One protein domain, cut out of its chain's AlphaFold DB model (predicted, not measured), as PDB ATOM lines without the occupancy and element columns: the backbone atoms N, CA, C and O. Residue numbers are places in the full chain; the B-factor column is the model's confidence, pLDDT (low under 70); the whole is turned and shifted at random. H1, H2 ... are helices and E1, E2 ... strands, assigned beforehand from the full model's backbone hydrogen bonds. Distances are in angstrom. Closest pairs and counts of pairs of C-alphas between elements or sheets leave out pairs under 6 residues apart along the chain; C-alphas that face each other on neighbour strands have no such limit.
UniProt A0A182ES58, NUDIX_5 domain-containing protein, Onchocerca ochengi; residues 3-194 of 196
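Overview. This is residues 3 to 194 of the 196 residues of the protein "NUDIX_5 domain-containing protein" of Onchocerca ochengi (UniProt A0A182ES58). A strongly twisted sheet of six strands makes the middle of the body, with H1 over one face and H4 and H5 packed on the other, while H6 stands up over E5. A long tail, residues 177 to 194 with no named element, runs away from this body and makes much of the longest axis; residues 80 to 86 and 88 to 94, most of H2 among them, stick out as a loop. The printed part has 192 residues with seven named helices and six named strands, in the order E1 E2 E3 H1 E4 H2 E5 H3 E6 H4 H5 H6 H7; the class is mixed, helices and strands. The sheet is branched and mixed, E1 and E5 being parallel and the other neighbour pairs antiparallel. The whole is only just compact, close to loose, with a radius of gyration of the C-alphas of 19.1 A and spans of 65 by 49 by 35 A.

Arrangement. Start at E1, residues 3 to 10, which has three neighbours. On one side of it, E2, residues 23 to 29, is antiparallel beside residues 7 to 10 in a hairpin, with N 9 and O 24 2.8 A apart. On that same side, E3, residues 45 to 47, is antiparallel beside residues 3 to 4, with N 3 and O 46 at 2.9 A. Next look at H1, residues 54 to 66, on the sheet at a height of 8.5 A; it lies over E1, slantwise at 56 degrees on the local plane. Its closest C-alphas to E1 are those of Ala 58 and Ile 5, 6.3 A apart. E4, residues 74 to 76, is an edge strand, and H2, residues 81 to 87, is not on the sheet and touches no helix. E5, residues 98 to 106, lies on the other side of E1, parallel to it, with N 6 and O 101 at 2.8 A; its antiparallel neighbour E4 has N 76 and O 100 at 2.8 A. H3, residues 113 to 117, only grazes the sheet with residues 115 to 117 and touches H1, the closest C-alphas being those of Asn 114 and Cys 66, 5.6 A apart. E6, residues 119 to 123, is antiparallel to E2, with N 25 and O 122 at 2.8 A. H4, residues 124 to 133, and H5, residues 140 to 159, lie on the same face, opposite to H1. They touch at a steep tilt of 51 degrees, opposite ways, with the C-alphas of Cys 131 and Cys 143 closest at 5.3 A. H6, residues 163 to 169, stands up from the sheet over E5, where the C-alphas of Phe 168 and Pro 104 are closest at 5.4 A. H7, residues 173 to 176, is not on the sheet and touches no helix. Every O i to N i+4 pair is within hydrogen-bond range in H4, H5 and H6; the counts are 7 of 9 in H1, 2 of 3 in H2 and 0 of 1 in H3, which has 2 of 2 O i to N i+3 pairs, and H7 is too short for an i+4 pair.

Along the chain. Find C-alpha 3 at (-30.336, 28.440, 5.364); from there E1 runs 22.0 A. E2 spans 19.5 A, H1 18.7 A, and E5 26.2 A. H4 spans 14.3 A; H5, the longest helix by residues, runs 28.3 A from C-alpha 140 at (-36.130, 39.179, -2.622). H7 ends with C-alpha 176 at (-39.951, 14.883, 27.619).

Size, cuts and confidence. The C-alphas farthest apart are those of Ile 133 and Leu 193, 65.8 A. The printed part has no cut. The links E1 to E2 and E2 to E3 are long. The mean pLDDT of the printed part is 82.3; look for values under 70 at residues 12 to 21, 30 to 39, 80 to 96 and 190 to 194.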
ATOM      1  N   ILE A   3     -29.109  28.360   4.572       93.06
ATOM      2  CA  ILE A   3     -30.336  28.440   5.364       93.06
ATOM      3  C   ILE A   3     -30.609  29.861   5.831       93.06
ATOM      4  O   ILE A   3     -29.699  30.571   6.257       93.06
ATOM      5  N   LEU A   4     -31.887  30.234   5.811       94.69
ATOM      6  CA  LEU A   4     -32.403  31.389   6.535       94.69
ATOM      7  C   LEU A   4     -33.048  30.923   7.835       94.69
ATOM      8  O   LEU A   4     -33.706  29.877   7.884       94.69
ATOM      9  N   ILE A   5     -32.901  31.727   8.881       96.56
ATOM     10  CA  ILE A   5     -33.403  31.413  10.216       96.56
ATOM     11  C   ILE A   5     -34.459  32.446  10.608       96.56
ATOM     12  O   ILE A   5     -34.151  33.591  10.913       96.56
ATOM     13  N   ALA A   6     -35.720  32.030  10.668       97.12
ATOM     14  CA  ALA A   6     -36.804  32.831  11.218       97.12
ATOM     15  C   ALA A   6     -36.930  32.586  12.724       97.12
ATOM     16  O   ALA A   6     -37.502  31.587  13.164       97.12
ATOM     17  N   VAL A   7     -36.421  33.507  13.538       96.94
ATOM     18  CA  VAL A   7     -36.677  33.481  14.983       96.94
ATOM     19  C   VAL A   7     -37.988  34.198  15.248       96.94
ATOM     20  O   VAL A   7     -38.068  35.412  15.083       96.94
ATOM     21  N   VAL A   8     -39.010  33.444  15.647       95.62
ATOM     22  CA  VAL A   8     -40.362  33.969  15.856       95.62
ATOM     23  C   VAL A   8     -40.659  34.003  17.345       95.62
ATOM     24  O   VAL A   8     -40.659  32.962  18.003       95.62
ATOM     25  N   GLN A   9     -40.934  35.191  17.872       93.69
ATOM     26  CA  GLN A   9     -41.375  35.396  19.246       93.69
ATOM     27  C   GLN A   9     -42.887  35.559  19.297       93.69
ATOM     28  O   GLN A   9     -43.456  36.372  18.578       93.69
ATOM     29  N   MET A  10     -43.543  34.792  20.166       91.44
ATOM     30  CA  MET A  10     -44.966  34.963  20.454       91.44
ATOM     31  C   MET A  10     -45.165  35.844  21.691       91.44
ATOM     32  O   MET A  10     -44.566  35.577  22.739       91.44
ATOM     33  N   HIS A  11     -46.048  36.841  21.582       86.69
ATOM     34  CA  HIS A  11     -46.445  37.705  22.698       86.69
ATOM     35  C   HIS A  11     -47.276  36.933  23.724       86.69
ATOM     36  O   HIS A  11     -48.217  36.210  23.388       86.69
ATOM     37  N   ASP A  12     -46.981  37.142  25.004       67.69
ATOM     38  CA  ASP A  12     -47.471  36.337  26.138       67.69
ATOM     39  C   ASP A  12     -48.970  36.551  26.490       67.69
ATOM     40  O   ASP A  12     -49.469  36.173  27.552       67.69
ATOM     41  N   LYS A  13     -49.753  37.202  25.620       56.22
ATOM     42  CA  LYS A  13     -51.095  37.699  25.961       56.22
ATOM     43  C   LYS A  13     -52.212  36.826  25.380       56.22
ATOM     44  O   LYS A  13     -52.794  37.124  24.348       56.22
ATOM     45  N   LYS A  14     -52.588  35.810  26.168       54.69
ATOM     46  CA  LYS A  14     -53.868  35.066  26.144       54.69
ATOM     47  C   LYS A  14     -54.182  34.311  24.837       54.69
ATOM     48  O   LYS A  14     -54.794  34.833  23.912       54.69
ATOM     49  N   PHE A  15     -53.949  32.996  24.881       56.28
ATOM     50  CA  PHE A  15     -54.295  31.965  23.881       56.28
ATOM     51  C   PHE A  15     -55.741  31.949  23.358       56.28
ATOM     52  O   PHE A  15     -56.035  31.213  22.421       56.28
ATOM     53  N   ALA A  16     -56.660  32.712  23.957       52.75
ATOM     54  CA  ALA A  16     -58.074  32.674  23.600       52.75
ATOM     55  C   ALA A  16     -58.338  33.147  22.158       52.75
ATOM     56  O   ALA A  16     -59.319  32.710  21.562       52.75
ATOM     57  N   LYS A  17     -57.463  33.990  21.589       56.19
ATOM     58  CA  LYS A  17     -57.455  34.369  20.167       56.19
ATOM     59  C   LYS A  17     -56.036  34.748  19.745       56.19
ATOM     60  O   LYS A  17     -55.655  35.909  19.856       56.19
ATOM     61  N   ILE A  18     -55.257  33.780  19.262       61.56
ATOM     62  CA  ILE A  18     -53.979  34.089  18.611       61.56
ATOM     63  C   ILE A  18     -54.308  34.824  17.309       61.56
ATOM     64  O   ILE A  18     -54.831  34.237  16.364       61.56
ATOM     65  N   SER A  19     -54.113  36.140  17.324       62.25
ATOM     66  CA  SER A  19     -54.279  36.999  16.153       62.25
ATOM     67  C   SER A  19     -52.992  37.020  15.333       62.25
ATOM     68  O   SER A  19     -51.923  36.732  15.866       62.25
ATOM     69  N   ALA A  20     -53.074  37.405  14.058       57.00
ATOM     70  CA  ALA A  20     -51.901  37.530  13.189       57.00
ATOM     71  C   ALA A  20     -50.824  38.476  13.768       57.00
ATOM     72  O   ALA A  20     -49.642  38.279  13.531       57.00
ATOM     73  N   ASN A  21     -51.216  39.446  14.604       69.44
ATOM     74  CA  ASN A  21     -50.313  40.417  15.233       69.44
ATOM     75  C   ASN A  21     -49.637  39.906  16.520       69.44
ATOM     76  O   ASN A  21     -49.087  40.707  17.264       69.44
ATOM     77  N   ALA A  22     -49.743  38.614  16.838       83.69
ATOM     78  CA  ALA A  22     -49.183  38.052  18.070       83.69
ATOM     79  C   ALA A  22     -47.704  37.648  17.946       83.69
ATOM     80  O   ALA A  22     -47.161  37.077  18.894       83.69
ATOM     81  N   PHE A  23     -47.095  37.868  16.779       91.88
ATOM     82  CA  PHE A  23     -45.766  37.373  16.458       91.88
ATOM     83  C   PHE A  23     -44.840  38.496  16.030       91.88
ATOM     84  O   PHE A  23     -45.166  39.249  15.108       91.88
ATOM     85  N   ASP A  24     -43.655  38.502  16.621       94.19
ATOM     86  CA  ASP A  24     -42.521  39.262  16.125       94.19
ATOM     87  C   ASP A  24     -41.494  38.323  15.498       94.19
ATOM     88  O   ASP A  24     -41.351  37.165  15.901       94.19
ATOM     89  N   ILE A  25     -40.760  38.833  14.520       95.56
ATOM     90  CA  ILE A  25     -39.666  38.137  13.854       95.56
ATOM     91  C   ILE A  25     -38.358  38.894  14.070       95.56
ATOM     92  O   ILE A  25     -38.326  40.122  14.001       95.56
ATOM     93  N   LEU A  26     -37.281  38.161  14.356       96.00
ATOM     94  CA  LEU A  26     -35.945  38.741  14.444       96.00
ATOM     95  C   LEU A  26     -35.443  39.086  13.046       96.00
ATOM     96  O   LEU A  26     -35.293  38.203  12.202       96.00
ATOM     97  N   LEU A  27     -35.104  40.352  12.856       94.56
ATOM     98  CA  LEU A  27     -34.361  40.826  11.703       94.56
ATOM     99  C   LEU A  27     -32.988  41.298  12.170       94.56
ATOM    100  O   LEU A  27     -32.880  42.045  13.148       94.56
ATOM    101  N   VAL A  28     -31.939  40.865  11.483       91.94
ATOM    102  CA  VAL A  28     -30.551  41.239  11.758       91.94
ATOM    103  C   VAL A  28     -30.074  42.261  10.746       91.94
ATOM    104  O   VAL A  28     -30.551  42.325   9.616       91.94
ATOM    105  N   ASN A  29     -29.137  43.092  11.179       81.50
ATOM    106  CA  ASN A  29     -28.474  44.032  10.299       81.50
ATOM    107  C   ASN A  29     -27.136  43.426   9.872       81.50
ATOM    108  O   ASN A  29     -26.116  43.657  10.525       81.50
ATOM    109  N   GLU A  30     -27.155  42.597   8.831       64.38
ATOM    110  CA  GLU A  30     -25.922  42.061   8.268       64.38
ATOM    111  C   GLU A  30     -25.411  42.979   7.151       64.38
ATOM    112  O   GLU A  30     -26.148  43.308   6.220       64.38
ATOM    113  N   PRO A  31     -24.142  43.424   7.207       54.75
ATOM    114  CA  PRO A  31     -23.541  44.111   6.080       54.75
ATOM    115  C   PRO A  31     -23.425  43.118   4.921       54.75
ATOM    116  O   PRO A  31     -22.617  42.189   4.960       54.75
ATOM    117  N   SER A  32     -24.229  43.324   3.880       48.34
ATOM    118  CA  SER A  32     -24.142  42.520   2.668       48.34
ATOM    119  C   SER A  32     -22.727  42.586   2.088       48.34
ATOM    120  O   SER A  32     -22.181  43.662   1.818       48.34
ATOM    121  N   SER A  33     -22.134  41.415   1.850       49.19
ATOM    122  CA  SER A  33     -20.810  41.299   1.224       49.19
ATOM    123  C   SER A  33     -20.791  41.853  -0.208       49.19
ATOM    124  O   SER A  33     -19.723  42.192  -0.722       49.19
ATOM    125  N   SER A  34     -21.958  41.967  -0.856       52.12
ATOM    126  CA  SER A  34     -22.108  42.420  -2.243       52.12
ATOM    127  C   SER A  34     -22.456  43.907  -2.385       52.12
ATOM    128  O   SER A  34     -22.214  44.477  -3.449       52.12
ATOM    129  N   SER A  35     -22.939  44.580  -1.333       48.59
ATOM    130  CA  SER A  35     -23.289  46.006  -1.383       48.59
ATOM    131  C   SER A  35     -22.722  46.775  -0.190       48.59
ATOM    132  O   SER A  35     -23.317  46.835   0.881       48.59
ATOM    133  N   ARG A  36     -21.595  47.468  -0.398       50.03
ATOM    134  CA  ARG A  36     -20.939  48.326   0.612       50.03
ATOM    135  C   ARG A  36     -21.775  49.531   1.097       50.03
ATOM    136  O   ARG A  36     -21.263  50.314   1.890       50.03
ATOM    137  N   HIS A  37     -23.009  49.720   0.617       48.12
ATOM    138  CA  HIS A  37     -23.751  50.979   0.774       48.12
ATOM    139  C   HIS A  37     -25.221  50.847   1.200       48.12
ATOM    140  O   HIS A  37     -25.845  51.875   1.445       48.12
ATOM    141  N   GLU A  38     -25.779  49.641   1.338       54.03
ATOM    142  CA  GLU A  38     -27.164  49.479   1.794       54.03
ATOM    143  C   GLU A  38     -27.225  48.587   3.030       54.03
ATOM    144  O   GLU A  38     -27.007  47.381   2.980       54.03
ATOM    145  N   ILE A  39     -27.504  49.233   4.159       61.25
ATOM    146  CA  ILE A  39     -27.844  48.597   5.426       61.25
ATOM    147  C   ILE A  39     -29.306  48.158   5.299       61.25
ATOM    148  O   ILE A  39     -30.207  48.982   5.470       61.25
ATOM    149  N   ARG A  40     -29.548  46.895   4.938       73.81
ATOM    150  CA  ARG A  40     -30.895  46.312   4.898       73.81
ATOM    151  C   ARG A  40     -31.034  45.304   6.027       73.81
ATOM    152  O   ARG A  40     -30.119  44.543   6.315       73.81
ATOM    153  N   MET A  41     -32.175  45.356   6.699       85.75
ATOM    154  CA  MET A  41     -32.530  44.364   7.704       85.75
ATOM    155  C   MET A  41     -32.874  43.068   6.979       85.75
ATOM    156  O   MET A  41     -33.625  43.114   6.012       85.75
ATOM    157  N   GLU A  42     -32.359  41.932   7.425       91.00
ATOM    158  CA  GLU A  42     -32.588  40.637   6.776       91.00
ATOM    159  C   GLU A  42     -32.863  39.549   7.814       91.00
ATOM    160  O   GLU A  42     -32.674  39.744   9.020       91.00
ATOM    161  N   LEU A  43     -33.343  38.394   7.360       93.25
ATOM    162  CA  LEU A  43     -33.341  37.211   8.216       93.25
ATOM    163  C   LEU A  43     -31.889  36.751   8.426       93.25
ATOM    164  O   LEU A  43     -31.087  36.861   7.507       93.25
ATOM    165  N   PRO A  44     -31.531  36.205   9.597       93.25
ATOM    166  CA  PRO A  44     -30.212  35.617   9.787       93.25
ATOM    167  C   PRO A  44     -29.916  34.500   8.781       93.25
ATOM    168  O   PRO A  44     -30.753  33.612   8.576       93.25
ATOM    169  N   HIS A  45     -28.718  34.523   8.195       90.38
ATOM    170  CA  HIS A  45     -28.264  33.562   7.189       90.38
ATOM    171  C   HIS A  45     -27.128  32.686   7.726       90.38
ATOM    172  O   HIS A  45     -26.264  33.142   8.474       90.38
ATOM    173  N   CYS A  46     -27.114  31.409   7.348       90.44
ATOM    174  CA  CYS A  46     -26.039  30.483   7.694       90.44
ATOM    175  C   CYS A  46     -25.723  29.540   6.531       90.44
ATOM    176  O   CYS A  46     -26.620  28.920   5.955       90.44
ATOM    177  N   HIS A  47     -24.429  29.341   6.282       90.56
ATOM    178  CA  HIS A  47     -23.956  28.277   5.410       90.56
ATOM    179  C   HIS A  47     -23.949  26.940   6.158       90.56
ATOM    180  O   HIS A  47     -23.447  26.845   7.278       90.56
ATOM    181  N   VAL A  48     -24.460  25.896   5.514       89.00
ATOM    182  CA  VAL A  48     -24.469  24.519   6.018       89.00
ATOM    183  C   VAL A  48     -23.532  23.669   5.171       89.00
ATOM    184  O   VAL A  48     -23.734  23.530   3.953       89.00
ATOM    185  N   SER A  49     -22.519  23.095   5.823       88.88
ATOM    186  CA  SER A  49     -21.580  22.174   5.185       88.88
ATOM    187  C   SER A  49     -22.291  20.879   4.773       88.88
ATOM    188  O   SER A  49     -23.283  20.502   5.391       88.88
ATOM    189  N   PRO A  50     -21.783  20.130   3.777       83.94
ATOM    190  CA  PRO A  50     -22.459  18.930   3.266       83.94
ATOM    191  C   PRO A  50     -22.751  17.826   4.296       83.94
ATOM    192  O   PRO A  50     -23.637  17.011   4.062       83.94
ATOM    193  N   ASN A  51     -22.004  17.783   5.403       87.00
ATOM    194  CA  ASN A  51     -22.126  16.751   6.436       87.00
ATOM    195  C   ASN A  51     -22.897  17.218   7.680       87.00
ATOM    196  O   ASN A  51     -23.086  16.421   8.597       87.00
ATOM    197  N   ASP A  52     -23.309  18.485   7.724       88.69
ATOM    198  CA  ASP A  52     -23.965  19.072   8.892       88.69
ATOM    199  C   ASP A  52     -25.492  18.983   8.753       88.69
ATOM    200  O   ASP A  52     -26.036  19.122   7.654       88.69
ATOM    201  N   ASP A  53     -26.200  18.789   9.871       91.69
ATOM    202  CA  ASP A  53     -27.664  18.861   9.898       91.69
ATOM    203  C   ASP A  53     -28.115  20.336   9.895       91.69
ATOM    204  O   ASP A  53     -27.844  21.065  10.858       91.69
ATOM    205  N   PRO A  54     -28.850  20.807   8.868       92.88
ATOM    206  CA  PRO A  54     -29.312  22.191   8.807       92.88
ATOM    207  C   PRO A  54     -30.192  22.599   9.999       92.88
ATOM    208  O   PRO A  54     -30.166  23.758  10.422       92.88
ATOM    209  N   ALA A  55     -30.959  21.660  10.568       94.31
ATOM    210  CA  ALA A  55     -31.767  21.925  11.753       94.31
ATOM    211  C   ALA A  55     -30.879  22.203  12.974       94.31
ATOM    212  O   ALA A  55     -31.152  23.128  13.743       94.31
ATOM    213  N   GLU A  56     -29.798  21.440  13.142       95.00
ATOM    214  CA  GLU A  56     -28.826  21.649  14.214       95.00
ATOM    215  C   GLU A  56     -28.066  22.966  14.037       95.00
ATOM    216  O   GLU A  56     -27.906  23.702  15.014       95.00
ATOM    217  N   ILE A  57     -27.684  23.321  12.805       95.44
ATOM    218  CA  ILE A  57     -27.061  24.620  12.504       95.44
ATOM    219  C   ILE A  57     -27.994  25.777  12.883       95.44
ATOM    220  O   ILE A  57     -27.568  26.703  13.577       95.44
ATOM    221  N   ALA A  58     -29.283  25.700  12.531       95.69
ATOM    222  CA  ALA A  58     -30.263  26.721  12.906       95.69
ATOM    223  C   ALA A  58     -30.382  26.883  14.435       95.69
ATOM    224  O   ALA A  58     -30.397  27.997  14.959       95.69
ATOM    225  N   LEU A  59     -30.441  25.778  15.185       96.25
ATOM    226  CA  LEU A  59     -30.497  25.820  16.652       96.25
ATOM    227  C   LEU A  59     -29.188  26.358  17.261       96.25
ATOM    228  O   LEU A  59     -29.222  27.125  18.230       96.25
ATOM    229  N   SER A  60     -28.048  25.979  16.678       95.75
ATOM    230  CA  SER A  60     -26.707  26.379  17.112       95.75
ATOM    231  C   SER A  60     -26.460  27.871  16.926       95.75
ATOM    232  O   SER A  60     -25.800  28.479  17.770       95.75
ATOM    233  N   PHE A  61     -27.048  28.493  15.899       93.88
ATOM    234  CA  PHE A  61     -27.046  29.950  15.731       93.88
ATOM    235  C   PHE A  61     -27.568  30.654  16.994       93.88
ATOM    236  O   PHE A  61     -26.894  31.507  17.568       93.88
ATOM    237  N   ILE A  62     -28.726  30.237  17.517       94.19
ATOM    238  CA  ILE A  62     -29.283  30.818  18.749       94.19
ATOM    239  C   ILE A  62     -28.407  30.495  19.957       94.19
ATOM    240  O   ILE A  62     -28.139  31.371  20.786       94.19
ATOM    241  N   GLN A  63     -27.926  29.254  20.053       94.75
ATOM    242  CA  GLN A  63     -27.048  28.833  21.142       94.75
ATOM    243  C   GLN A  63     -25.756  29.660  21.187       94.75
ATOM    244  O   GLN A  63     -25.277  29.981  22.277       94.75
ATOM    245  N   HIS A  64     -25.203  30.041  20.036       93.62
ATOM    246  CA  HIS A  64     -23.992  30.848  19.944       93.62
ATOM    247  C   HIS A  64     -24.156  32.200  20.656       93.62
ATOM    248  O   HIS A  64     -23.341  32.546  21.515       93.62
ATOM    249  N   TYR A  65     -25.244  32.920  20.371       91.81
ATOM    250  CA  TYR A  65     -25.498  34.254  20.933       91.81
ATOM    251  C   TYR A  65     -26.083  34.228  22.348       91.81
ATOM    252  O   TYR A  65     -25.784  35.089  23.181       91.81
ATOM    253  N   CYS A  66     -26.918  33.236  22.642       93.12
ATOM    254  CA  CYS A  66     -27.686  33.190  23.885       93.12
ATOM    255  C   CYS A  66     -27.101  32.244  24.932       93.12
ATOM    256  O   CYS A  66     -27.528  32.261  26.082       93.12
ATOM    257  N   ARG A  67     -26.137  31.390  24.552       92.88
ATOM    258  CA  ARG A  67     -25.609  30.291  25.386       92.88
ATOM    259  C   ARG A  67     -26.706  29.362  25.922       92.88
ATOM    260  O   ARG A  67     -26.506  28.650  26.903       92.88
ATOM    261  N   LYS A  68     -27.853  29.340  25.241       92.31
ATOM    262  CA  LYS A  68     -29.044  28.576  25.593       92.31
ATOM    263  C   LYS A  68     -29.613  27.918  24.344       92.31
ATOM    264  O   LYS A  68     -29.745  28.559  23.306       92.31
ATOM    265  N   TRP A  69     -29.970  26.644  24.469       92.88
ATOM    266  CA  TRP A  69     -30.622  25.909  23.394       92.88
ATOM    267  C   TRP A  69     -32.099  26.310  23.272       92.88
ATOM    268  O   TRP A  69     -32.829  26.219  24.269       92.88
ATOM    269  N   PRO A  70     -32.568  26.712  22.078       93.94
ATOM    270  CA  PRO A  70     -33.995  26.822  21.806       93.94
ATOM    271  C   PRO A  70     -34.673  25.445  21.838       93.94
ATOM    272  O   PRO A  70     -34.038  24.394  21.752       93.94
ATOM    273  N   ARG A  71     -36.001  25.439  21.996       93.25
ATOM    274  CA  ARG A  71     -36.770  24.207  22.261       93.25
ATOM    275  C   ARG A  71     -36.805  23.244  21.078       93.25
ATOM    276  O   ARG A  71     -36.991  22.045  21.292       93.25
ATOM    277  N   ARG A  72     -36.774  23.794  19.863       94.62
ATOM    278  CA  ARG A  72     -36.987  23.109  18.581       94.62
ATOM    279  C   ARG A  72     -36.789  24.078  17.419       94.62
ATOM    280  O   ARG A  72     -36.762  25.287  17.622       94.62
ATOM    281  N   THR A  73     -36.742  23.517  16.220       95.94
ATOM    282  CA  THR A  73     -36.791  24.227  14.944       95.94
ATOM    283  C   THR A  73     -37.709  23.462  13.989       95.94
ATOM    284  O   THR A  73     -37.952  22.270  14.198       95.94
ATOM    285  N   PHE A  74     -38.234  24.135  12.971       95.19
ATOM    286  CA  PHE A  74     -39.064  23.538  11.927       95.19
ATOM    287  C   PHE A  74     -38.637  24.047  10.563       95.19
ATOM    288  O   PHE A  74     -38.498  25.252  10.379       95.19
ATOM    289  N   GLN A  75     -38.502  23.146   9.598       94.75
ATOM    290  CA  GLN A  75     -38.343  23.551   8.212       94.75
ATOM    291  C   GLN A  75     -39.681  24.066   7.673       94.75
ATOM    292  O   GLN A  75     -40.714  23.405   7.805       94.75
ATOM    293  N   ILE A  76     -39.652  25.248   7.069       93.94
ATOM    294  CA  ILE A  76     -40.799  25.877   6.428       93.94
ATOM    295  C   ILE A  76     -40.732  25.574   4.928       93.94
ATOM    296  O   ILE A  76     -39.693  25.818   4.305       93.94
ATOM    297  N   PRO A  77     -41.808  25.041   4.325       90.81
ATOM    298  CA  PRO A  77     -41.849  24.819   2.888       90.81
ATOM    299  C   PRO A  77     -41.836  26.167   2.160       90.81
ATOM    300  O   PRO A  77     -42.730  26.989   2.344       90.81
ATOM    301  N   LEU A  78     -40.808  26.390   1.339       87.69
ATOM    302  CA  LEU A  78     -40.668  27.607   0.530       87.69
ATOM    303  C   LEU A  78     -41.382  27.517  -0.823       87.69
ATOM    304  O   LEU A  78     -41.699  28.544  -1.418       87.69
ATOM    305  N   TRP A  79     -41.622  26.298  -1.303       81.44
ATOM    306  CA  TRP A  79     -42.182  26.005  -2.619       81.44
ATOM    307  C   TRP A  79     -43.339  25.021  -2.469       81.44
ATOM    308  O   TRP A  79     -43.351  24.203  -1.547       81.44
ATOM    309  N   ASN A  80     -44.315  25.084  -3.375       66.31
ATOM    310  CA  ASN A  80     -45.396  24.099  -3.404       66.31
ATOM    311  C   ASN A  80     -44.842  22.736  -3.862       66.31
ATOM    312  O   ASN A  80     -44.006  22.683  -4.764       66.31
ATOM    313  N   ASP A  81     -45.371  21.634  -3.320       55.84
ATOM    314  CA  ASP A  81     -44.909  20.262  -3.608       55.84
ATOM    315  C   ASP A  81     -44.836  19.923  -5.112       55.84
ATOM    316  O   ASP A  81     -43.986  19.145  -5.545       55.84
ATOM    317  N   ASN A  82     -45.678  20.553  -5.939       49.88
ATOM    318  CA  ASN A  82     -45.675  20.368  -7.392       49.88
ATOM    319  C   ASN A  82     -44.396  20.882  -8.079       49.88
ATOM    320  O   ASN A  82     -44.006  20.334  -9.109       49.88
ATOM    321  N   GLU A  83     -43.722  21.893  -7.527       51.62
ATOM    322  CA  GLU A  83     -42.478  22.431  -8.096       51.62
ATOM    323  C   GLU A  83     -41.254  21.587  -7.716       51.62
ATOM    324  O   GLU A  83     -40.334  21.435  -8.522       51.62
ATOM    325  N   LEU A  84     -41.286  20.932  -6.549       50.25
ATOM    326  CA  LEU A  84     -40.254  19.979  -6.118       50.25
ATOM    327  C   LEU A  84     -40.201  18.742  -7.031       50.25
ATOM    328  O   LEU A  84     -39.125  18.217  -7.321       50.25
ATOM    329  N   ILE A  85     -41.350  18.297  -7.553       47.72
ATOM    330  CA  ILE A  85     -41.426  17.186  -8.520       47.72
ATOM    331  C   ILE A  85     -40.762  17.561  -9.856       47.72
ATOM    332  O   ILE A  85     -40.173  16.699 -10.513       47.72
ATOM    333  N   ILE A  86     -40.830  18.834 -10.258       50.19
ATOM    334  CA  ILE A  86     -40.215  19.334 -11.496       50.19
ATOM    335  C   ILE A  86     -38.700  19.498 -11.310       50.19
ATOM    336  O   ILE A  86     -37.934  19.088 -12.182       50.19
ATOM    337  N   GLN A  87     -38.257  20.007 -10.154       49.62
ATOM    338  CA  GLN A  87     -36.833  20.144  -9.825       49.62
ATOM    339  C   GLN A  87     -36.118  18.788  -9.718       49.62
ATOM    340  O   GLN A  87     -35.013  18.638 -10.232       49.62
ATOM    341  N   ASN A  88     -36.773  17.763  -9.162       47.72
ATOM    342  CA  ASN A  88     -36.208  16.411  -9.048       47.72
ATOM    343  C   ASN A  88     -36.059  15.665 -10.391       47.72
ATOM    344  O   ASN A  88     -35.437  14.604 -10.434       47.72
ATOM    345  N   ARG A  89     -36.631  16.179 -11.492       45.84
ATOM    346  CA  ARG A  89     -36.531  15.573 -12.835       45.84
ATOM    347  C   ARG A  89     -35.399  16.139 -13.693       45.84
ATOM    348  O   ARG A  89     -35.139  15.591 -14.763       45.84
ATOM    349  N   LEU A  90     -34.728  17.203 -13.256       40.81
ATOM    350  CA  LEU A  90     -33.616  17.809 -13.987       40.81
ATOM    351  C   LEU A  90     -32.284  17.353 -13.367       40.81
ATOM    352  O   LEU A  90     -32.022  17.649 -12.201       40.81
ATOM    353  N   PRO A  91     -31.427  16.630 -14.110       41.97
ATOM    354  CA  PRO A  91     -30.126  16.231 -13.604       41.97
ATOM    355  C   PRO A  91     -29.239  17.477 -13.534       41.97
ATOM    356  O   PRO A  91     -28.977  18.106 -14.553       41.97
ATOM    357  N   TYR A  92     -28.785  17.828 -12.330       40.91
ATOM    358  CA  TYR A  92     -27.763  18.848 -12.085       40.91
ATOM    359  C   TYR A  92     -28.023  20.214 -12.745       40.91
ATOM    360  O   TYR A  92     -27.378  20.609 -13.712       40.91
ATOM    361  N   THR A  93     -28.863  21.021 -12.106       35.22
ATOM    362  CA  THR A  93     -28.508  22.437 -11.964       35.22
ATOM    363  C   THR A  93     -28.226  22.667 -10.491       35.22
ATOM    364  O   THR A  93     -28.977  22.202  -9.635       35.22
ATOM    365  N   ALA A  94     -27.099  23.305 -10.190       40.44
ATOM    366  CA  ALA A  94     -26.724  23.749  -8.857       40.44
ATOM    367  C   ALA A  94     -27.689  24.852  -8.394       40.44
ATOM    368  O   ALA A  94     -27.307  26.009  -8.251       40.44
ATOM    369  N   SER A  95     -28.968  24.510  -8.215       43.94
ATOM    370  CA  SER A  95     -29.877  25.320  -7.428       43.94
ATOM    371  C   SER A  95     -29.255  25.350  -6.044       43.94
ATOM    372  O   SER A  95     -29.142  24.320  -5.378       43.94
ATOM    373  N   THR A  96     -28.732  26.512  -5.669       54.19
ATOM    374  CA  THR A  96     -28.376  26.858  -4.301       54.19
ATOM    375  C   THR A  96     -29.586  26.542  -3.439       54.19
ATOM    376  O   THR A  96     -30.520  27.333  -3.360       54.19
ATOM    377  N   GLN A  97     -29.607  25.325  -2.889       75.75
ATOM    378  CA  GLN A  97     -30.683  24.837  -2.043       75.75
ATOM    379  C   GLN A  97     -30.794  25.818  -0.880       75.75
ATOM    380  O   GLN A  97     -29.879  25.935  -0.063       75.75
ATOM    381  N   LEU A  98     -31.879  26.581  -0.900       86.38
ATOM    382  CA  LEU A  98     -32.241  27.541   0.121       86.38
ATOM    383  C   LEU A  98     -33.321  26.891   0.971       86.38
ATOM    384  O   LEU A  98     -34.328  26.424   0.434       86.38
ATOM    385  N   ALA A  99     -33.123  26.851   2.283       91.81
ATOM    386  CA  ALA A  99     -34.138  26.364   3.207       91.81
ATOM    387  C   ALA A  99     -34.413  27.393   4.301       91.81
ATOM    388  O   ALA A  99     -33.511  28.079   4.771       91.81
ATOM    389  N   LEU A 100     -35.672  27.479   4.720       95.62
ATOM    390  CA  LEU A 100     -36.094  28.343   5.813       95.62
ATOM    391  C   LEU A 100     -36.363  27.496   7.052       95.62
ATOM    392  O   LEU A 100     -37.169  26.565   7.008       95.62
ATOM    393  N   TYR A 101     -35.716  27.839   8.161       97.06
ATOM    394  CA  TYR A 101     -35.918  27.201   9.455       97.06
ATOM    395  C   TYR A 101     -36.528  28.186  10.444       97.06
ATOM    396  O   TYR A 101     -35.983  29.256  10.688       97.06
ATOM    397  N   CYS A 102     -37.660  27.820  11.038       97.31
ATOM    398  CA  CYS A 102     -38.346  28.618  12.042       97.31
ATOM    399  C   CYS A 102     -38.036  28.116  13.452       97.31
ATOM    400  O   CYS A 102     -38.256  26.945  13.771       97.31
ATOM    401  N   ILE A 103     -37.619  29.030  14.327       97.44
ATOM    402  CA  ILE A 103     -37.345  28.774  15.740       97.44
ATOM    403  C   ILE A 103     -38.384  29.524  16.585       97.44
ATOM    404  O   ILE A 103     -38.329  30.754  16.656       97.44
ATOM    405  N   PRO A 104     -39.331  28.813  17.224       95.38
ATOM    406  CA  PRO A 104     -40.312  29.435  18.100       95.38
ATOM    407  C   PRO A 104     -39.724  29.757  19.474       95.38
ATOM    408  O   PRO A 104     -39.202  28.869  20.155       95.38
ATOM    409  N   LEU A 105     -39.895  31.005  19.906       94.19
ATOM    410  CA  LEU A 105     -39.560  31.509  21.236       94.19
ATOM    411  C   LEU A 105     -40.778  32.187  21.879       94.19
ATOM    412  O   LEU A 105     -41.707  32.623  21.196       94.19
ATOM    413  N   LEU A 106     -40.767  32.298  23.207       90.81
ATOM    414  CA  LEU A 106     -41.688  33.178  23.930       90.81
ATOM    415  C   LEU A 106     -40.979  34.500  24.227       90.81
ATOM    416  O   LEU A 106     -39.801  34.487  24.583       90.81
ATOM    417  N   GLU A 107     -41.695  35.617  24.108       84.12
ATOM    418  CA  GLU A 107     -41.166  36.974  24.340       84.12
ATOM    419  C   GLU A 107     -40.432  37.098  25.691       84.12
ATOM    420  O   GLU A 107     -39.319  37.609  25.755       84.12
ATOM    421  N   ASN A 108     -41.010  36.533  26.757       81.06
ATOM    422  CA  ASN A 108     -40.466  36.590  28.119       81.06
ATOM    423  C   ASN A 108     -39.668  35.335  28.513       81.06
ATOM    424  O   ASN A 108     -39.522  35.026  29.699       81.06
ATOM    425  N   GLU A 109     -39.194  34.539  27.550       83.75
ATOM    426  CA  GLU A 109     -38.400  33.357  27.874       83.75
ATOM    427  C   GLU A 109     -36.968  33.739  28.272       83.75
ATOM    428  O   GLU A 109     -36.139  34.059  27.422       83.75
ATOM    429  N   ASN A 110     -36.665  33.617  29.569       83.69
ATOM    430  CA  ASN A 110     -35.344  33.908  30.138       83.69
ATOM    431  C   ASN A 110     -34.198  33.266  29.343       83.69
ATOM    432  O   ASN A 110     -34.232  32.062  29.064       83.69
ATOM    433  N   GLY A 111     -33.135  34.023  29.087       86.19
ATOM    434  CA  GLY A 111     -31.911  33.545  28.444       86.19
ATOM    435  C   GLY A 111     -31.882  33.684  26.924       86.19
ATOM    436  O   GLY A 111     -31.020  33.069  26.305       86.19
ATOM    437  N   PHE A 112     -32.795  34.451  26.320       91.06
ATOM    438  CA  PHE A 112     -32.758  34.828  24.896       91.06
ATOM    439  C   PHE A 112     -32.656  36.347  24.671       91.06
ATOM    440  O   PHE A 112     -32.750  36.827  23.542       91.06
ATOM    441  N   GLU A 113     -32.403  37.123  25.727       88.75
ATOM    442  CA  GLU A 113     -32.361  38.590  25.689       88.75
ATOM    443  C   GLU A 113     -31.231  39.109  24.782       88.75
ATOM    444  O   GLU A 113     -31.346  40.173  24.174       88.75
ATOM    445  N   ASN A 114     -30.149  38.335  24.640       89.94
ATOM    446  CA  ASN A 114     -29.000  38.680  23.799       89.94
ATOM    447  C   ASN A 114     -29.323  38.754  22.297       89.94
ATOM    448  O   ASN A 114     -28.533  39.348  21.566       89.94
ATOM    449  N   LEU A 115     -30.453  38.213  21.825       90.44
ATOM    450  CA  LEU A 115     -30.850  38.338  20.414       90.44
ATOM    451  C   LEU A 115     -31.103  39.795  20.007       90.44
ATOM    452  O   LEU A 115     -30.814  40.180  18.878       90.44
ATOM    453  N   SER A 116     -31.532  40.636  20.951       88.06
ATOM    454  CA  SER A 116     -31.687  42.082  20.736       88.06
ATOM    455  C   SER A 116     -30.365  42.821  20.467       88.06
ATOM    456  O   SER A 116     -30.373  43.978  20.058       88.06
ATOM    457  N   LYS A 117     -29.209  42.175  20.698       88.38
ATOM    458  CA  LYS A 117     -27.884  42.760  20.433       88.38
ATOM    459  C   LYS A 117     -27.441  42.600  18.981       88.38
ATOM    460  O   LYS A 117     -26.565  43.339  18.545       88.38
ATOM    461  N   ILE A 118     -27.999  41.625  18.264       89.25
ATOM    462  CA  ILE A 118     -27.632  41.309  16.873       89.25
ATOM    463  C   ILE A 118     -28.688  41.761  15.865       89.25
ATOM    464  O   ILE A 118     -28.429  41.814  14.666       89.25
ATOM    465  N   GLY A 119     -29.879  42.093  16.348       90.75
ATOM    466  CA  GLY A 119     -31.013  42.449  15.520       90.75
ATOM    467  C   GLY A 119     -32.138  43.054  16.341       90.75
ATOM    468  O   GLY A 119     -31.999  43.312  17.537       90.75
ATOM    469  N   ARG A 120     -33.272  43.272  15.687       92.81
ATOM    470  CA  ARG A 120     -34.491  43.797  16.304       92.81
ATOM    471  C   ARG A 120     -35.667  42.891  15.976       92.81
ATOM    472  O   ARG A 120     -35.737  42.330  14.886       92.81
ATOM    473  N   PHE A 121     -36.567  42.751  16.938       93.44
ATOM    474  CA  PHE A 121     -37.835  42.069  16.738       93.44
ATOM    475  C   PHE A 121     -38.840  43.052  16.145       93.44
ATOM    476  O   PHE A 121     -39.024  44.151  16.669       93.44
ATOM    477  N   GLU A 122     -39.457  42.666  15.033       93.25
ATOM    478  CA  GLU A 122     -40.494  43.445  14.363       93.25
ATOM    479  C   GLU A 122     -41.750  42.604  14.167       93.25
ATOM    480  O   GLU A 122     -41.664  41.411  13.887       93.25
ATOM    481  N   ALA A 123     -42.920  43.233  14.265       93.56
ATOM    482  CA  ALA A 123     -44.194  42.549  14.078       93.56
ATOM    483  C   ALA A 123     -44.269  41.899  12.690       93.56
ATOM    484  O   ALA A 123     -44.202  42.592  11.670       93.56
ATOM    485  N   LEU A 124     -44.477  40.579  12.649       94.06
ATOM    486  CA  LEU A 124     -44.469  39.787  11.415       94.06
ATOM    487  C   LEU A 124     -45.457  40.332  10.375       94.06
ATOM    488  O   LEU A 124     -45.133  40.412   9.194       94.06
ATOM    489  N   THR A 125     -46.636  40.775  10.815       92.00
ATOM    490  CA  THR A 125     -47.660  41.352   9.932       92.00
ATOM    491  C   THR A 125     -47.261  42.705   9.354       92.00
ATOM    492  O   THR A 125     -47.666  43.035   8.241       92.00
ATOM    493  N   SER A 126     -46.486  43.509  10.083       92.00
ATOM    494  CA  SER A 126     -45.960  44.782   9.582       92.00
ATOM    495  C   SER A 126     -44.882  44.536   8.534       92.00
ATOM    496  O   SER A 126     -44.948  45.111   7.450       92.00
ATOM    497  N   VAL A 127     -43.952  43.624   8.831       92.56
ATOM    498  CA  VAL A 127     -42.866  43.255   7.918       92.56
ATOM    499  C   VAL A 127     -43.430  42.626   6.638       92.56
ATOM    500  O   VAL A 127     -43.086  43.056   5.543       92.56
ATOM    501  N   SER A 128     -44.375  41.689   6.751       92.38
ATOM    502  CA  SER A 128     -45.034  41.068   5.593       92.38
ATOM    503  C   SER A 128     -45.743  42.089   4.697       92.38
ATOM    504  O   SER A 128     -45.592  42.068   3.473       92.38
ATOM    505  N   LYS A 129     -46.473  43.047   5.288       92.44
ATOM    506  CA  LYS A 129     -47.086  44.146   4.523       92.44
ATOM    507  C   LYS A 129     -46.038  44.985   3.805       92.44
ATOM    508  O   LYS A 129     -46.245  45.354   2.653       92.44
ATOM    509  N   GLN A 130     -44.922  45.279   4.465       91.31
ATOM    510  CA  GLN A 130     -43.834  46.034   3.861       91.31
ATOM    511  C   GLN A 130     -43.224  45.284   2.669       91.31
ATOM    512  O   GLN A 130     -43.047  45.899   1.623       91.31
ATOM    513  N   CYS A 131     -43.041  43.960   2.761       90.62
ATOM    514  CA  CYS A 131     -42.610  43.121   1.635       90.62
ATOM    515  C   CYS A 131     -43.538  43.210   0.406       90.62
ATOM    516  O   CYS A 131     -43.085  43.005  -0.716       90.62
ATOM    517  N   GLN A 132     -44.831  43.498   0.598       88.31
ATOM    518  CA  GLN A 132     -45.810  43.622  -0.493       88.31
ATOM    519  C   GLN A 132     -45.889  45.039  -1.079       88.31
ATOM    520  O   GLN A 132     -46.217  45.197  -2.254       88.31
ATOM    521  N   ILE A 133     -45.647  46.063  -0.256       89.25
ATOM    522  CA  ILE A 133     -45.828  47.475  -0.624       89.25
ATOM    523  C   ILE A 133     -44.537  48.075  -1.186       89.25
ATOM    524  O   ILE A 133     -44.595  48.842  -2.147       89.25
ATOM    525  N   ASP A 134     -43.388  47.738  -0.599       82.31
ATOM    526  CA  ASP A 134     -42.083  48.253  -1.004       82.31
ATOM    527  C   ASP A 134     -41.100  47.104  -1.290       82.31
ATOM    528  O   ASP A 134     -40.477  46.566  -0.368       82.31
ATOM    529  N   PRO A 135     -40.906  46.741  -2.570       71.44
ATOM    530  CA  PRO A 135     -40.011  45.654  -2.955       71.44
ATOM    531  C   PRO A 135     -38.527  45.953  -2.686       71.44
ATOM    532  O   PRO A 135     -37.714  45.041  -2.792       71.44
ATOM    533  N   ASN A 136     -38.157  47.193  -2.335       76.62
ATOM    534  CA  ASN A 136     -36.772  47.565  -2.032       76.62
ATOM    535  C   ASN A 136     -36.451  47.564  -0.531       76.62
ATOM    536  O   ASN A 136     -35.291  47.745  -0.160       76.62
ATOM    537  N   SER A 137     -37.447  47.356   0.334       78.75
ATOM    538  CA  SER A 137     -37.249  47.351   1.786       78.75
ATOM    539  C   SER A 137     -36.399  46.171   2.279       78.75
ATOM    540  O   SER A 137     -35.638  46.320   3.233       78.75
ATOM    541  N   PHE A 138     -36.501  45.016   1.616       85.38
ATOM    542  CA  PHE A 138     -35.797  43.776   1.956       85.38
ATOM    543  C   PHE A 138     -35.248  43.113   0.685       85.38
ATOM    544  O   PHE A 138     -35.676  43.439  -0.424       85.38
ATOM    545  N   SER A 139     -34.307  42.173   0.821       86.12
ATOM    546  CA  SER A 139     -33.926  41.291  -0.291       86.12
ATOM    547  C   SER A 139     -35.102  40.426  -0.750       86.12
ATOM    548  O   SER A 139     -36.030  40.143   0.012       86.12
ATOM    549  N   VAL A 140     -35.064  39.992  -2.012       85.75
ATOM    550  CA  VAL A 140     -36.130  39.179  -2.622       85.75
ATOM    551  C   VAL A 140     -36.308  37.864  -1.861       85.75
ATOM    552  O   VAL A 140     -37.433  37.442  -1.596       85.75
ATOM    553  N   GLU A 141     -35.200  37.249  -1.456       87.69
ATOM    554  CA  GLU A 141     -35.149  36.020  -0.672       87.69
ATOM    555  C   GLU A 141     -35.796  36.210   0.703       87.69
ATOM    556  O   GLU A 141     -36.639  35.404   1.108       87.69
ATOM    557  N   THR A 142     -35.458  37.305   1.391       90.12
ATOM    558  CA  THR A 142     -36.042  37.668   2.688       90.12
ATOM    559  C   THR A 142     -37.548  37.900   2.563       90.12
ATOM    560  O   THR A 142     -38.321  37.300   3.313       90.12
ATOM    561  N   CYS A 143     -37.984  38.689   1.572       91.00
ATOM    562  CA  CYS A 143     -39.400  38.915   1.268       91.00
ATOM    563  C   CYS A 143     -40.155  37.600   1.047       91.00
ATOM    564  O   CYS A 143     -41.187  37.364   1.676       91.00
ATOM    565  N   HIS A 144     -39.635  36.727   0.179       91.31
ATOM    566  CA  HIS A 144     -40.250  35.429  -0.106       91.31
ATOM    567  C   HIS A 144     -40.387  34.587   1.165       91.31
ATOM    568  O   HIS A 144     -41.473  34.092   1.464       91.31
ATOM    569  N   CYS A 145     -39.318  34.478   1.955       93.25
ATOM    570  CA  CYS A 145     -39.314  33.698   3.190       93.25
ATOM    571  C   CYS A 145     -40.319  34.217   4.226       93.25
ATOM    572  O   CYS A 145     -41.029  33.420   4.838       93.25
ATOM    573  N   ILE A 146     -40.420  35.537   4.402       94.31
ATOM    574  CA  ILE A 146     -41.362  36.162   5.342       94.31
ATOM    575  C   ILE A 146     -42.810  35.895   4.923       94.31
ATOM    576  O   ILE A 146     -43.627  35.490   5.754       94.31
ATOM    577  N   LEU A 147     -43.121  36.058   3.634       93.56
ATOM    578  CA  LEU A 147     -44.460  35.801   3.100       93.56
ATOM    579  C   LEU A 147     -44.847  34.319   3.229       93.56
ATOM    580  O   LEU A 147     -45.972  34.007   3.631       93.56
ATOM    581  N   GLN A 148     -43.920  33.398   2.940       93.44
ATOM    582  CA  GLN A 148     -44.162  31.962   3.117       93.44
ATOM    583  C   GLN A 148     -44.335  31.585   4.587       93.44
ATOM    584  O   GLN A 148     -45.218  30.794   4.912       93.44
ATOM    585  N   LEU A 149     -43.543  32.169   5.489       95.19
ATOM    586  CA  LEU A 149     -43.672  31.940   6.923       95.19
ATOM    587  C   LEU A 149     -45.043  32.375   7.445       95.19
ATOM    588  O   LEU A 149     -45.713  31.585   8.110       95.19
ATOM    589  N   GLU A 150     -45.470  33.605   7.147       93.56
ATOM    590  CA  GLU A 150     -46.764  34.123   7.606       93.56
ATOM    591  C   GLU A 150     -47.914  33.246   7.098       93.56
ATOM    592  O   GLU A 150     -48.769  32.808   7.877       93.56
ATOM    593  N   ARG A 151     -47.892  32.915   5.800       92.69
ATOM    594  CA  ARG A 151     -48.871  32.019   5.186       92.69
ATOM    595  C   ARG A 151     -48.875  30.646   5.853       92.69
ATOM    596  O   ARG A 151     -49.942  30.136   6.193       92.69
ATOM    597  N   TRP A 152     -47.704  30.047   6.059       93.38
ATOM    598  CA  TRP A 152     -47.584  28.724   6.662       93.38
ATOM    599  C   TRP A 152     -48.109  28.708   8.099       93.38
ATOM    600  O   TRP A 152     -48.894  27.825   8.443       93.38
ATOM    601  N   LEU A 153     -47.760  29.699   8.925       92.31
ATOM    602  CA  LEU A 153     -48.264  29.809  10.300       92.31
ATOM    603  C   LEU A 153     -49.797  29.897  10.329       92.31
ATOM    604  O   LEU A 153     -50.437  29.212  11.133       92.31
ATOM    605  N   TYR A 154     -50.386  30.688   9.428       91.00
ATOM    606  CA  TYR A 154     -51.836  30.779   9.278       91.00
ATOM    607  C   TYR A 154     -52.456  29.434   8.876       91.00
ATOM    608  O   TYR A 154     -53.387  28.959   9.527       91.00
ATOM    609  N   GLU A 155     -51.922  28.783   7.839       91.94
ATOM    610  CA  GLU A 155     -52.439  27.505   7.345       91.94
ATOM    611  C   GLU A 155     -52.333  26.384   8.388       91.94
ATOM    612  O   GLU A 155     -53.266  25.590   8.530       91.94
ATOM    613  N   GLN A 156     -51.227  26.307   9.134       91.94
ATOM    614  CA  GLN A 156     -51.043  25.292  10.174       91.94
ATOM    615  C   GLN A 156     -52.020  25.480  11.335       91.94
ATOM    616  O   GLN A 156     -52.631  24.510  11.784       91.94
ATOM    617  N   GLN A 157     -52.223  26.720  11.788       89.88
ATOM    618  CA  GLN A 157     -53.197  27.009  12.840       89.88
ATOM    619  C   GLN A 157     -54.641  26.802  12.372       89.88
ATOM    620  O   GLN A 157     -55.482  26.358  13.154       89.88
ATOM    621  N   TYR A 158     -54.939  27.102  11.105       89.81
ATOM    622  CA  TYR A 158     -56.249  26.830  10.518       89.81
ATOM    623  C   TYR A 158     -56.544  25.324  10.467       89.81
ATOM    624  O   TYR A 158     -57.646  24.897  10.808       89.81
ATOM    625  N   LYS A 159     -55.551  24.511  10.080       92.94
ATOM    626  CA  LYS A 159     -55.660  23.042  10.040       92.94
ATOM    627  C   LYS A 159     -55.760  22.427  11.435       92.94
ATOM    628  O   LYS A 159     -56.468  21.439  11.616       92.94
ATOM    629  N   ASP A 160     -55.063  22.994  12.417       90.94
ATOM    630  CA  ASP A 160     -55.081  22.520  13.795       90.94
ATOM    631  C   ASP A 160     -55.065  23.680  14.795       90.94
ATOM    632  O   ASP A 160     -54.043  24.321  15.026       90.94
ATOM    633  N   ALA A 161     -56.189  23.876  15.487       88.38
ATOM    634  CA  ALA A 161     -56.350  24.940  16.476       88.38
ATOM    635  C   ALA A 161     -55.362  24.864  17.663       88.38
ATOM    636  O   ALA A 161     -55.182  25.848  18.383       88.38
ATOM    637  N   LYS A 162     -54.726  23.709  17.899       88.69
ATOM    638  CA  LYS A 162     -53.699  23.506  18.934       88.69
ATOM    639  C   LYS A 162     -52.276  23.622  18.383       88.69
ATOM    640  O   LYS A 162     -51.332  23.405  19.150       88.69
ATOM    641  N   PHE A 163     -52.101  23.940  17.100       91.12
ATOM    642  CA  PHE A 163     -50.794  24.042  16.461       91.12
ATOM    643  C   PHE A 163     -49.872  24.985  17.232       91.12
ATOM    644  O   PHE A 163     -48.840  24.529  17.720       91.12
ATOM    645  N   PHE A 164     -50.268  26.243  17.457       90.44
ATOM    646  CA  PHE A 164     -49.408  27.203  18.157       90.44
ATOM    647  C   PHE A 164     -49.060  26.783  19.589       90.44
ATOM    648  O   PHE A 164     -47.918  26.944  20.017       90.44
ATOM    649  N   ALA A 165     -49.992  26.159  20.315       88.75
ATOM    650  CA  ALA A 165     -49.703  25.629  21.646       88.75
ATOM    651  C   ALA A 165     -48.594  24.562  21.595       88.75
ATOM    652  O   ALA A 165     -47.665  24.582  22.402       88.75
ATOM    653  N   ARG A 166     -48.636  23.649  20.617       90.00
ATOM    654  CA  ARG A 166     -47.567  22.653  20.437       90.00
ATOM    655  C   ARG A 166     -46.288  23.249  19.865       90.00
ATOM    656  O   ARG A 166     -45.212  22.750  20.189       90.00
ATOM    657  N   PHE A 167     -46.401  24.264  19.018       91.50
ATOM    658  CA  PHE A 167     -45.288  24.916  18.345       91.50
ATOM    659  C   PHE A 167     -44.432  25.713  19.337       91.50
ATOM    660  O   PHE A 167     -43.234  25.470  19.418       91.50
ATOM    661  N   PHE A 168     -45.048  26.561  20.167       91.06
ATOM    662  CA  PHE A 168     -44.335  27.428  21.114       91.06
ATOM    663  C   PHE A 168     -44.136  26.810  22.507       91.06
ATOM    664  O   PHE A 168     -43.077  26.976  23.110       91.06
ATOM    665  N   LEU A 169     -45.126  26.090  23.052       89.50
ATOM    666  CA  LEU A 169     -45.121  25.751  24.487       89.50
ATOM    667  C   LEU A 169     -44.589  24.365  24.809       89.50
ATOM    668  O   LEU A 169     -44.107  24.137  25.923       89.50
ATOM    669  N   LEU A 170     -44.691  23.421  23.874       91.19
ATOM    670  CA  LEU A 170     -44.253  22.058  24.141       91.19
ATOM    671  C   LEU A 170     -42.756  22.083  24.510       91.19
ATOM    672  O   LEU A 170     -41.926  22.715  23.853       91.19
ATOM    673  N   SER A 171     -42.395  21.399  25.591       91.56
ATOM    674  CA  SER A 171     -41.012  21.369  26.063       91.56
ATOM    675  C   SER A 171     -40.089  20.643  25.076       91.56
ATOM    676  O   SER A 171     -40.534  19.832  24.249       91.56
ATOM    677  N   ALA A 172     -38.793  20.962  25.137       92.31
ATOM    678  CA  ALA A 172     -37.764  20.319  24.322       92.31
ATOM    679  C   ALA A 172     -37.805  18.791  24.486       92.31
ATOM    680  O   ALA A 172     -38.136  18.287  25.561       92.31
ATOM    681  N   ALA A 173     -37.457  18.041  23.435       91.81
ATOM    682  CA  ALA A 173     -37.527  16.575  23.450       91.81
ATOM    683  C   ALA A 173     -36.743  15.957  24.623       91.81
ATOM    684  O   ALA A 173     -37.269  15.086  25.315       91.81
ATOM    685  N   LYS A 174     -35.556  16.500  24.929       90.50
ATOM    686  CA  LYS A 174     -34.714  16.095  26.067       90.50
ATOM    687  C   LYS A 174     -35.408  16.204  27.433       90.50
ATOM    688  O   LYS A 174     -35.081  15.449  28.334       90.50
ATOM    689  N   MET A 175     -36.374  17.110  27.587       92.12
ATOM    690  CA  MET A 175     -37.153  17.263  28.827       92.12
ATOM    691  C   MET A 175     -38.377  16.339  28.883       92.12
ATOM    692  O   MET A 175     -39.019  16.232  29.923       92.12
ATOM    693  N   ARG A 176     -38.756  15.732  27.752       93.75
ATOM    694  CA  ARG A 176     -39.951  14.883  27.619       93.75
ATOM    695  C   ARG A 176     -39.623  13.399  27.552       93.75
ATOM    696  O   ARG A 176     -40.503  12.591  27.845       93.75
ATOM    697  N   ILE A 177     -38.410  13.049  27.129       93.75
ATOM    698  CA  ILE A 177     -37.954  11.662  27.075       93.75
ATOM    699  C   ILE A 177     -37.927  11.075  28.490       93.75
ATOM    700  O   ILE A 177     -37.456  11.717  29.427       93.75
ATOM    701  N   ARG A 178     -38.489   9.877  28.646       94.81
ATOM    702  CA  ARG A 178     -38.542   9.157  29.931       94.81
ATOM    703  C   ARG A 178     -37.640   7.936  29.924       94.81
ATOM    704  O   ARG A 178     -36.964   7.662  30.905       94.81
ATOM    705  N   GLU A 179     -37.623   7.245  28.797       93.44
ATOM    706  CA  GLU A 179     -36.837   6.048  28.563       93.44
ATOM    707  C   GLU A 179     -36.324   6.060  27.124       93.44
ATOM    708  O   GLU A 179     -36.959   6.621  26.227       93.44
ATOM    709  N   CYS A 180     -35.148   5.473  26.927       89.25
ATOM    710  CA  CYS A 180     -34.542   5.271  25.622       89.25
ATOM    711  C   CYS A 180     -33.877   3.898  25.641       89.25
ATOM    712  O   CYS A 180     -32.887   3.694  26.343       89.25
ATOM    713  N   ALA A 181     -34.461   2.945  24.922       89.19
ATOM    714  CA  ALA A 181     -33.894   1.619  24.760       89.19
ATOM    715  C   ALA A 181     -33.175   1.565  23.413       89.19
ATOM    716  O   ALA A 181     -33.801   1.679  22.359       89.19
ATOM    717  N   HIS A 182     -31.859   1.399  23.457       86.56
ATOM    718  CA  HIS A 182     -31.057   1.157  22.268       86.56
ATOM    719  C   HIS A 182     -30.943  -0.347  22.049       86.56
ATOM    720  O   HIS A 182     -30.751  -1.108  22.997       86.56
ATOM    721  N   ASN A 183     -31.079  -0.786  20.798       85.19
ATOM    722  CA  ASN A 183     -30.811  -2.174  20.461       85.19
ATOM    723  C   ASN A 183     -29.281  -2.382  20.449       85.19
ATOM    724  O   ASN A 183     -28.602  -1.750  19.632       85.19
ATOM    725  N   PRO A 184     -28.738  -3.269  21.308       84.19
ATOM    726  CA  PRO A 184     -27.294  -3.470  21.438       84.19
ATOM    727  C   PRO A 184     -26.594  -3.899  20.144       84.19
ATOM    728  O   PRO A 184     -25.406  -3.630  19.987       84.19
ATOM    729  N   ALA A 185     -27.312  -4.511  19.195       83.38
ATOM    730  CA  ALA A 185     -26.760  -4.892  17.894       83.38
ATOM    731  C   ALA A 185     -26.290  -3.684  17.057       83.38
ATOM    732  O   ALA A 185     -25.449  -3.850  16.177       83.38
ATOM    733  N   TYR A 186     -26.804  -2.481  17.337       82.56
ATOM    734  CA  TYR A 186     -26.435  -1.242  16.642       82.56
ATOM    735  C   TYR A 186     -25.515  -0.328  17.466       82.56
ATOM    736  O   TYR A 186     -25.098   0.717  16.974       82.56
ATOM    737  N   GLU A 187     -25.183  -0.693  18.707       81.81
ATOM    738  CA  GLU A 187     -24.183   0.035  19.488       81.81
ATOM    739  C   GLU A 187     -22.797  -0.495  19.122       81.81
ATOM    740  O   GLU A 187     -22.496  -1.665  19.353       81.81
ATOM    741  N   HIS A 188     -21.938   0.356  18.556       73.50
ATOM    742  CA  HIS A 188     -20.626  -0.068  18.053       73.50
ATOM    743  C   HIS A 188     -19.800  -0.799  19.127       73.50
ATOM    744  O   HIS A 188     -19.201  -1.833  18.833       73.50
ATOM    745  N   ASP A 189     -19.893  -0.343  20.381       71.06
ATOM    746  CA  ASP A 189     -19.184  -0.899  21.540       71.06
ATOM    747  C   ASP A 189     -19.804  -2.193  22.101       71.06
ATOM    748  O   ASP A 189     -19.157  -2.913  22.862       71.06
ATOM    749  N   ARG A 190     -21.064  -2.504  21.759       63.97
ATOM    750  CA  ARG A 190     -21.807  -3.665  22.295       63.97
ATOM    751  C   ARG A 190     -22.221  -4.688  21.243       63.97
ATOM    752  O   ARG A 190     -22.575  -5.811  21.601       63.97
ATOM    753  N   SER A 191     -22.104  -4.346  19.964       61.56
ATOM    754  CA  SER A 191     -22.361  -5.233  18.826       61.56
ATOM    755  C   SER A 191     -21.560  -6.538  18.925       61.56
ATOM    756  O   SER A 191     -22.106  -7.623  18.731       61.56
ATOM    757  N   ALA A 192     -20.301  -6.457  19.371       64.31
ATOM    758  CA  ALA A 192     -19.424  -7.610  19.581       64.31
ATOM    759  C   ALA A 192     -19.915  -8.593  20.666       64.31
ATOM    760  O   ALA A 192     -19.509  -9.752  20.671       64.31
ATOM    761  N   LEU A 193     -20.796  -8.164  21.579       63.03
ATOM    762  CA  LEU A 193     -21.367  -9.015  22.632       63.03
ATOM    763  C   LEU A 193     -22.625  -9.770  22.174       63.03
ATOM    764  O   LEU A 193     -23.049 -10.697  22.862       63.03
ATOM    765  N   CYS A 194     -23.214  -9.384  21.037       60.94
ATOM    766  CA  CYS A 194     -24.442  -9.976  20.496       60.94
ATOM    767  C   CYS A 194     -24.183 -11.195  19.594       60.94
ATOM    768  O   CYS A 194     -25.116 -11.919  19.264       60.94
TER     769      CYS A 194